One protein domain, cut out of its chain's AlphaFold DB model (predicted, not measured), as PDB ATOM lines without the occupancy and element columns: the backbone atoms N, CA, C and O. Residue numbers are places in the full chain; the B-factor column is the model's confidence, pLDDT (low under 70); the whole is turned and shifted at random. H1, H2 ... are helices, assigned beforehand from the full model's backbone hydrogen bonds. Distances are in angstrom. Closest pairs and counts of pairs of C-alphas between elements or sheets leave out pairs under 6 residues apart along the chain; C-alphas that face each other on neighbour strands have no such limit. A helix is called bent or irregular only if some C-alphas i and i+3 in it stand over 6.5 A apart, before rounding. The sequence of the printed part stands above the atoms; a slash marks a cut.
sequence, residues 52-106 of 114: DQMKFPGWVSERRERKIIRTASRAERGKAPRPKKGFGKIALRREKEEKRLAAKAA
ATOM      1  N   ASP A  52     243.568 202.164 247.429       79.25
ATOM      2  CA  ASP A  52     242.913 202.094 246.121       79.25
ATOM      3  C   ASP A  52     242.980 203.415 245.335       79.25
ATOM      4  O   ASP A  52     242.969 203.404 244.101       79.25
ATOM      5  N   GLN A  53     243.039 204.551 246.032       80.12
ATOM      6  CA  GLN A  53     243.154 205.885 245.438       80.12
ATOM      7  C   GLN A  53     244.608 206.257 245.135       80.12
ATOM      8  O   GLN A  53     244.852 207.001 244.185       80.12
ATOM      9  N   MET A  54     245.564 205.676 245.867       80.25
ATOM     10  CA  MET A  54     247.001 205.912 245.691       80.25
ATOM     11  C   MET A  54     247.575 205.317 244.390       80.25
ATOM     12  O   MET A  54     248.677 205.680 243.989       80.25
ATOM     13  N   LYS A  55     246.825 204.447 243.687       78.94
ATOM     14  CA  LYS A  55     247.160 203.907 242.348       78.94
ATOM     15  C   LYS A  55     248.592 203.359 242.236       78.94
ATOM     16  O   LYS A  55     249.290 203.628 241.255       78.94
ATOM     17  N   PHE A  56     249.025 202.570 243.216       84.88
ATOM     18  CA  PHE A  56     250.331 201.920 243.151       84.88
ATOM     19  C   PHE A  56     250.447 201.026 241.899       84.88
ATOM     20  O   PHE A  56     249.491 200.316 241.564       84.88
ATOM     21  N   PRO A  57     251.595 201.026 241.195       86.06
ATOM     22  CA  PRO A  57     251.814 200.133 240.062       86.06
ATOM     23  C   PRO A  57     251.641 198.670 240.487       86.06
ATOM     24  O   PRO A  57     252.261 198.222 241.446       86.06
ATOM     25  N   GLY A  58     250.774 197.930 239.792       84.06
ATOM     26  CA  GLY A  58     250.477 196.529 240.113       84.06
ATOM     27  C   GLY A  58     249.495 196.317 241.272       84.06
ATOM     28  O   GLY A  58     249.079 195.183 241.495       84.06
ATOM     29  N   TRP A  59     249.062 197.371 241.973       87.94
ATOM     30  CA  TRP A  59     247.993 197.255 242.962       87.94
ATOM     31  C   TRP A  59     246.636 197.171 242.273       87.94
ATOM     32  O   TRP A  59     246.231 198.062 241.520       87.94
ATOM     33  N   VAL A  60     245.899 196.109 242.574       84.94
ATOM     34  CA  VAL A  60     244.513 195.949 242.152       84.94
ATOM     35  C   VAL A  60     243.684 195.651 243.384       84.94
ATOM     36  O   VAL A  60     244.014 194.776 244.180       84.94
ATOM     37  N   SER A  61     242.592 196.392 243.557       87.12
ATOM     38  CA  SER A  61     241.748 196.174 244.718       87.12
ATOM     39  C   SER A  61     240.911 194.918 244.561       87.12
ATOM     40  O   SER A  61     240.149 194.763 243.601       87.12
ATOM     41  N   GLU A  62     240.996 194.037 245.552       89.31
ATOM     42  CA  GLU A  62     240.258 192.774 245.565       89.31
ATOM     43  C   GLU A  62     238.747 193.008 245.392       89.31
ATOM     44  O   GLU A  62     238.037 192.291 244.682       89.31
ATOM     45  N   ARG A  63     238.230 194.087 245.991       89.00
ATOM     46  CA  ARG A  63     236.830 194.497 245.843       89.00
ATOM     47  C   ARG A  63     236.470 194.773 244.381       89.00
ATOM     48  O   ARG A  63     235.367 194.415 243.946       89.00
ATOM     49  N   ARG A  64     237.358 195.424 243.626       88.12
ATOM     50  CA  ARG A  64     237.160 195.718 242.203       88.12
ATOM     51  C   ARG A  64     237.226 194.442 241.372       88.12
ATOM     52  O   ARG A  64     236.345 194.250 240.536       88.12
ATOM     53  N   GLU A  65     238.168 193.548 241.647       91.38
ATOM     54  CA  GLU A  65     238.279 192.255 240.958       91.38
ATOM     55  C   GLU A  65     237.038 191.391 241.167       91.38
ATOM     56  O   GLU A  65     236.382 190.985 240.203       91.38
ATOM     57  N   ARG A  66     236.610 191.217 242.423       93.31
ATOM     58  CA  ARG A  66     235.379 190.490 242.768       93.31
ATOM     59  C   ARG A  66     234.159 191.074 242.052       93.31
ATOM     60  O   ARG A  66     233.259 190.335 241.642       93.31
ATOM     61  N   LYS A  67     234.101 192.399 241.875       91.81
ATOM     62  CA  LYS A  67     233.023 193.070 241.129       91.81
ATOM     63  C   LYS A  67     233.088 192.762 239.631       91.81
ATOM     64  O   LYS A  67     232.033 192.531 239.033       91.81
ATOM     65  N   ILE A  68     234.279 192.748 239.036       91.62
ATOM     66  CA  ILE A  68     234.490 192.421 237.619       91.62
ATOM     67  C   ILE A  68     234.065 190.976 237.354       91.62
ATOM     68  O   ILE A  68     233.183 190.757 236.525       91.62
ATOM     69  N   ILE A  69     234.572 190.021 238.139       93.12
ATOM     70  CA  ILE A  69     234.239 188.591 238.029       93.12
ATOM     71  C   ILE A  69     232.727 188.378 238.153       93.12
ATOM     72  O   ILE A  69     232.093 187.727 237.321       93.12
ATOM     73  N   ARG A  70     232.100 189.001 239.159       91.69
ATOM     74  CA  ARG A  70     230.646 188.923 239.355       91.69
ATOM     75  C   ARG A  70     229.868 189.482 238.164       91.69
ATOM     76  O   ARG A  70     228.810 188.953 237.825       91.69
ATOM     77  N   THR A  71     230.348 190.568 237.567       90.62
ATOM     78  CA  THR A  71     229.702 191.196 236.408       90.62
ATOM     79  C   THR A  71     229.824 190.311 235.171       90.62
ATOM     80  O   THR A  71     228.816 190.096 234.498       90.62
ATOM     81  N   ALA A  72     231.004 189.736 234.931       91.31
ATOM     82  CA  ALA A  72     231.263 188.817 233.826       91.31
ATOM     83  C   ALA A  72     230.381 187.559 233.912       91.31
ATOM     84  O   ALA A  72     229.587 187.304 233.011       91.31
ATOM     85  N   SER A  73     230.372 186.877 235.063       91.25
ATOM     86  CA  SER A  73     229.530 185.688 235.293       91.25
ATOM     87  C   SER A  73     228.026 185.959 235.118       91.25
ATOM     88  O   SER A  73     227.235 185.077 234.776       91.25
ATOM     89  N   ARG A  74     227.565 187.182 235.405       89.81
ATOM     90  CA  ARG A  74     226.168 187.566 235.156       89.81
ATOM     91  C   ARG A  74     225.899 187.798 233.673       89.81
ATOM     92  O   ARG A  74     224.819 187.435 233.214       89.81
ATOM     93  N   ALA A  75     226.847 188.386 232.950       88.81
ATOM     94  CA  ALA A  75     226.741 188.608 231.515       88.81
ATOM     95  C   ALA A  75     226.683 187.287 230.734       88.81
ATOM     96  O   ALA A  75     225.795 187.143 229.899       88.81
ATOM     97  N   GLU A  76     227.518 186.305 231.086       89.94
ATOM     98  CA  GLU A  76     227.489 184.951 230.500       89.94
ATOM     99  C   GLU A  76     226.120 184.277 230.651       89.94
ATOM    100  O   GLU A  76     225.621 183.632 229.736       89.94
ATOM    101  N   ARG A  77     225.446 184.502 231.783       90.00
ATOM    102  CA  ARG A  77     224.088 183.994 232.044       90.00
ATOM    103  C   ARG A  77     222.975 184.800 231.361       90.00
ATOM    104  O   ARG A  77     221.807 184.629 231.709       90.00
ATOM    105  N   GLY A  78     223.304 185.758 230.493       84.94
ATOM    106  CA  GLY A  78     222.339 186.688 229.891       84.94
ATOM    107  C   GLY A  78     221.705 187.671 230.888       84.94
ATOM    108  O   GLY A  78     220.791 188.416 230.542       84.94
ATOM    109  N   LYS A  79     222.198 187.713 232.133       83.81
ATOM    110  CA  LYS A  79     221.777 188.631 233.208       83.81
ATOM    111  C   LYS A  79     222.739 189.813 233.326       83.81
ATOM    112  O   LYS A  79     222.993 190.297 234.433       83.81
ATOM    113  N   ALA A  80     223.303 190.234 232.192       75.44
ATOM    114  CA  ALA A  80     224.221 191.362 232.093       75.44
ATOM    115  C   ALA A  80     223.672 192.586 232.853       75.44
ATOM    116  O   ALA A  80     222.449 192.723 233.005       75.44
ATOM    117  N   PRO A  81     224.554 193.463 233.374       69.75
ATOM    118  CA  PRO A  81     224.123 194.674 234.059       69.75
ATOM    119  C   PRO A  81     223.062 195.403 233.233       69.75
ATOM    120  O   PRO A  81     223.139 195.444 232.004       69.75
ATOM    121  N   ARG A  82     222.038 195.905 233.941       68.19
ATOM    122  CA  ARG A  82     220.839 196.521 233.359       68.19
ATOM    123  C   ARG A  82     221.232 197.461 232.214       68.19
ATOM    124  O   ARG A  82     222.252 198.144 232.338       68.19
ATOM    125  N   PRO A  83     220.431 197.516 231.135       74.81
ATOM    126  CA  PRO A  83     220.736 198.394 230.017       74.81
ATOM    127  C   PRO A  83     220.937 199.823 230.526       74.81
ATOM    128  O   PRO A  83     220.363 200.204 231.555       74.81
ATOM    129  N   LYS A  84     221.793 200.581 229.826       78.38
ATOM    130  CA  LYS A  84     222.159 201.959 230.185       78.38
ATOM    131  C   LYS A  84     220.912 202.730 230.629       78.38
ATOM    132  O   LYS A  84     219.844 202.561 230.044       78.38
ATOM    133  N   LYS A  85     221.029 203.559 231.669       77.75
ATOM    134  CA  LYS A  85     219.912 204.371 232.184       77.75
ATOM    135  C   LYS A  85     219.193 205.060 231.007       77.75
ATOM    136  O   LYS A  85     219.849 205.688 230.187       77.75
ATOM    137  N   GLY A  86     217.875 204.877 230.898       77.69
ATOM    138  CA  GLY A  86     217.066 205.356 229.763       77.69
ATOM    139  C   GLY A  86     216.815 204.322 228.651       77.69
ATOM    140  O   GLY A  86     215.756 204.345 228.037       77.69
ATOM    141  N   PHE A  87     217.684 203.324 228.473       75.31
ATOM    142  CA  PHE A  87     217.527 202.219 227.511       75.31
ATOM    143  C   PHE A  87     216.752 201.039 228.110       75.31
ATOM    144  O   PHE A  87     217.134 199.875 227.996       75.31
ATOM    145  N   GLY A  88     215.648 201.325 228.800       81.56
ATOM    146  CA  GLY A  88     214.768 200.276 229.309       81.56
ATOM    147  C   GLY A  88     214.191 199.415 228.177       81.56
ATOM    148  O   GLY A  88     214.261 199.767 227.000       81.56
ATOM    149  N   LYS A  89     213.539 198.301 228.534       79.56
ATOM    150  CA  LYS A  89     212.886 197.398 227.562       79.56
ATOM    151  C   LYS A  89     211.979 198.143 226.571       79.56
ATOM    152  O   LYS A  89     211.947 197.797 225.397       79.56
ATOM    153  N   ILE A  90     211.274 199.173 227.046       81.19
ATOM    154  CA  ILE A  90     210.355 199.988 226.242       81.19
ATOM    155  C   ILE A  90     211.114 200.817 225.199       81.19
ATOM    156  O   ILE A  90     210.730 200.812 224.034       81.19
ATOM    157  N   ALA A  91     212.208 201.478 225.588       80.94
ATOM    158  CA  ALA A  91     213.024 202.275 224.671       80.94
ATOM    159  C   ALA A  91     213.663 201.400 223.583       80.94
ATOM    160  O   ALA A  91     213.569 201.718 222.403       80.94
ATOM    161  N   LEU A  92     214.202 200.236 223.964       80.75
ATOM    162  CA  LEU A  92     214.753 199.262 223.014       80.75
ATOM    163  C   LEU A  92     213.693 198.705 222.053       80.75
ATOM    164  O   LEU A  92     213.999 198.401 220.899       80.75
ATOM    165  N   ARG A  93     212.445 198.549 222.516       83.81
ATOM    166  CA  ARG A  93     211.338 198.114 221.658       83.81
ATOM    167  C   ARG A  93     210.970 199.191 220.639       83.81
ATOM    168  O   ARG A  93     210.853 198.863 219.465       83.81
ATOM    169  N   ARG A  94     210.861 200.452 221.075       85.06
ATOM    170  CA  ARG A  94     210.594 201.603 220.195       85.06
ATOM    171  C   ARG A  94     211.675 201.754 219.127       85.06
ATOM    172  O   ARG A  94     211.348 201.791 217.952       85.06
ATOM    173  N   GLU A  95     212.949 201.690 219.511       85.38
ATOM    174  CA  GLU A  95     214.067 201.771 218.560       85.38
ATOM    175  C   GLU A  95     214.035 200.628 217.523       85.38
ATOM    176  O   GLU A  95     214.286 200.835 216.335       85.38
ATOM    177  N   LYS A  96     213.697 199.398 217.944       86.38
ATOM    178  CA  LYS A  96     213.518 198.267 217.017       86.38
ATOM    179  C   LYS A  96     212.344 198.476 216.061       86.38
ATOM    180  O   LYS A  96     212.456 198.119 214.889       86.38
ATOM    181  N   GLU A  97     211.226 199.002 216.552       87.25
ATOM    182  CA  GLU A  97     210.049 199.308 215.735       87.25
ATOM    183  C   GLU A  97     210.363 200.411 214.712       87.25
ATOM    184  O   GLU A  97     210.102 200.215 213.525       87.25
ATOM    185  N   GLU A  98     211.030 201.489 215.126       87.38
ATOM    186  CA  GLU A  98     211.496 202.572 214.249       87.38
ATOM    187  C   GLU A  98     212.448 202.061 213.162       87.38
ATOM    188  O   GLU A  98     212.226 202.312 211.977       87.38
ATOM    189  N   LYS A  99     213.456 201.251 213.523       87.88
ATOM    190  CA  LYS A  99     214.365 200.627 212.542       87.88
ATOM    191  C   LYS A  99     213.624 199.727 211.554       87.88
ATOM    192  O   LYS A  99     213.947 199.715 210.366       87.88
ATOM    193  N   ARG A 100     212.622 198.972 212.016       88.00
ATOM    194  CA  ARG A 100     211.815 198.095 211.154       88.00
ATOM    195  C   ARG A 100     210.933 198.899 210.197       88.00
ATOM    196  O   ARG A 100     210.784 198.495 209.043       88.00
ATOM    197  N   LEU A 101     210.362 200.013 210.655       87.38
ATOM    198  CA  LEU A 101     209.581 200.935 209.829       87.38
ATOM    199  C   LEU A 101     210.467 201.632 208.789       87.38
ATOM    200  O   LEU A 101     210.123 201.618 207.609       87.38
ATOM    201  N   ALA A 102     211.644 202.123 209.185       85.94
ATOM    202  CA  ALA A 102     212.626 202.712 208.275       85.94
ATOM    203  C   ALA A 102     213.096 201.713 207.199       85.94
ATOM    204  O   ALA A 102     213.113 202.033 206.011       85.94
ATOM    205  N   ALA A 103     213.389 200.464 207.579       83.81
ATOM    206  CA  ALA A 103     213.780 199.416 206.634       83.81
ATOM    207  C   ALA A 103     212.649 199.018 205.665       83.81
ATOM    208  O   ALA A 103     212.913 198.686 204.508       83.81
ATOM    209  N   LYS A 104     211.383 199.051 206.109       82.12
ATOM    210  CA  LYS A 104     210.218 198.841 205.233       82.12
ATOM    211  C   LYS A 104     210.020 200.003 204.262       82.12
ATOM    212  O   LYS A 104     209.771 199.750 203.088       82.12
ATOM    213  N   ALA A 105     210.173 201.243 204.726       81.06
ATOM    214  CA  ALA A 105     210.084 202.433 203.881       81.06
ATOM    215  C   ALA A 105     211.165 202.429 202.784       81.06
ATOM    216  O   ALA A 105     210.852 202.655 201.618       81.06
ATOM    217  N   ALA A 106     212.400 202.044 203.124       76.62
ATOM    218  CA  ALA A 106     213.495 201.905 202.160       76.62
ATOM    219  C   ALA A 106     213.239 200.821 201.092       76.62
ATOM    220  O   ALA A 106     213.646 200.975 199.945       76.62
TER     221      ALA A 106
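Overview. This is residues 52 to 106 of the 114 residues of an uncharacterized protein of Acanthamoeba castellanii str. Neff (UniProt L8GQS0). Two helices, H1 and then H2, are strung one after the other along an extended rod, with a winding loop between them and no packing of one on the other. A hooked lead-in, of which residues 54 to 59 stick out free, makes one end of the rod, and H2 makes the other. The printed part has 55 residues, of which 33 are in the two named helices; there is no named strand, and the class is all helix. The whole is extended, with a radius of gyration of the C-alphas of 18.9 A and spans of 56 by 24 by 18 A.

Along the chain. The printed part begins at Asp 52, whose C-alpha is at (242.913, 202.094, 246.121). H1 is residues 62 to 76, 21.2 A from first to last C-alpha, and begins with C-alpha 62 at (240.258, 192.774, 245.565). Residues 77 to 88 hold no named element. H2, the longest helix, is residues 89 to 106, 25.8 A long, and ends with C-alpha 106 at (213.495, 201.905, 202.160).

Arrangement. H1 and H2 are apart, with no C-alpha of the one within 8 A of the other. Residues 73 to 78, of which 73 to 76 belong to H1, stand free. Residues 96 to 106, which belong to H2, stand free too. In H1 and H2 every O i to N i+4 pair is within hydrogen-bond range, and neither helix is bent or irregular.

Size, cuts and confidence. The C-alphas of Phe 56 and Ala 105 are the two farthest apart, at 56.2 A. The printed part has no cut. The link from H1 to H2, 12 residues, is long. The mean pLDDT of the printed part is 84.4, and residues 81 to 82 are under 70.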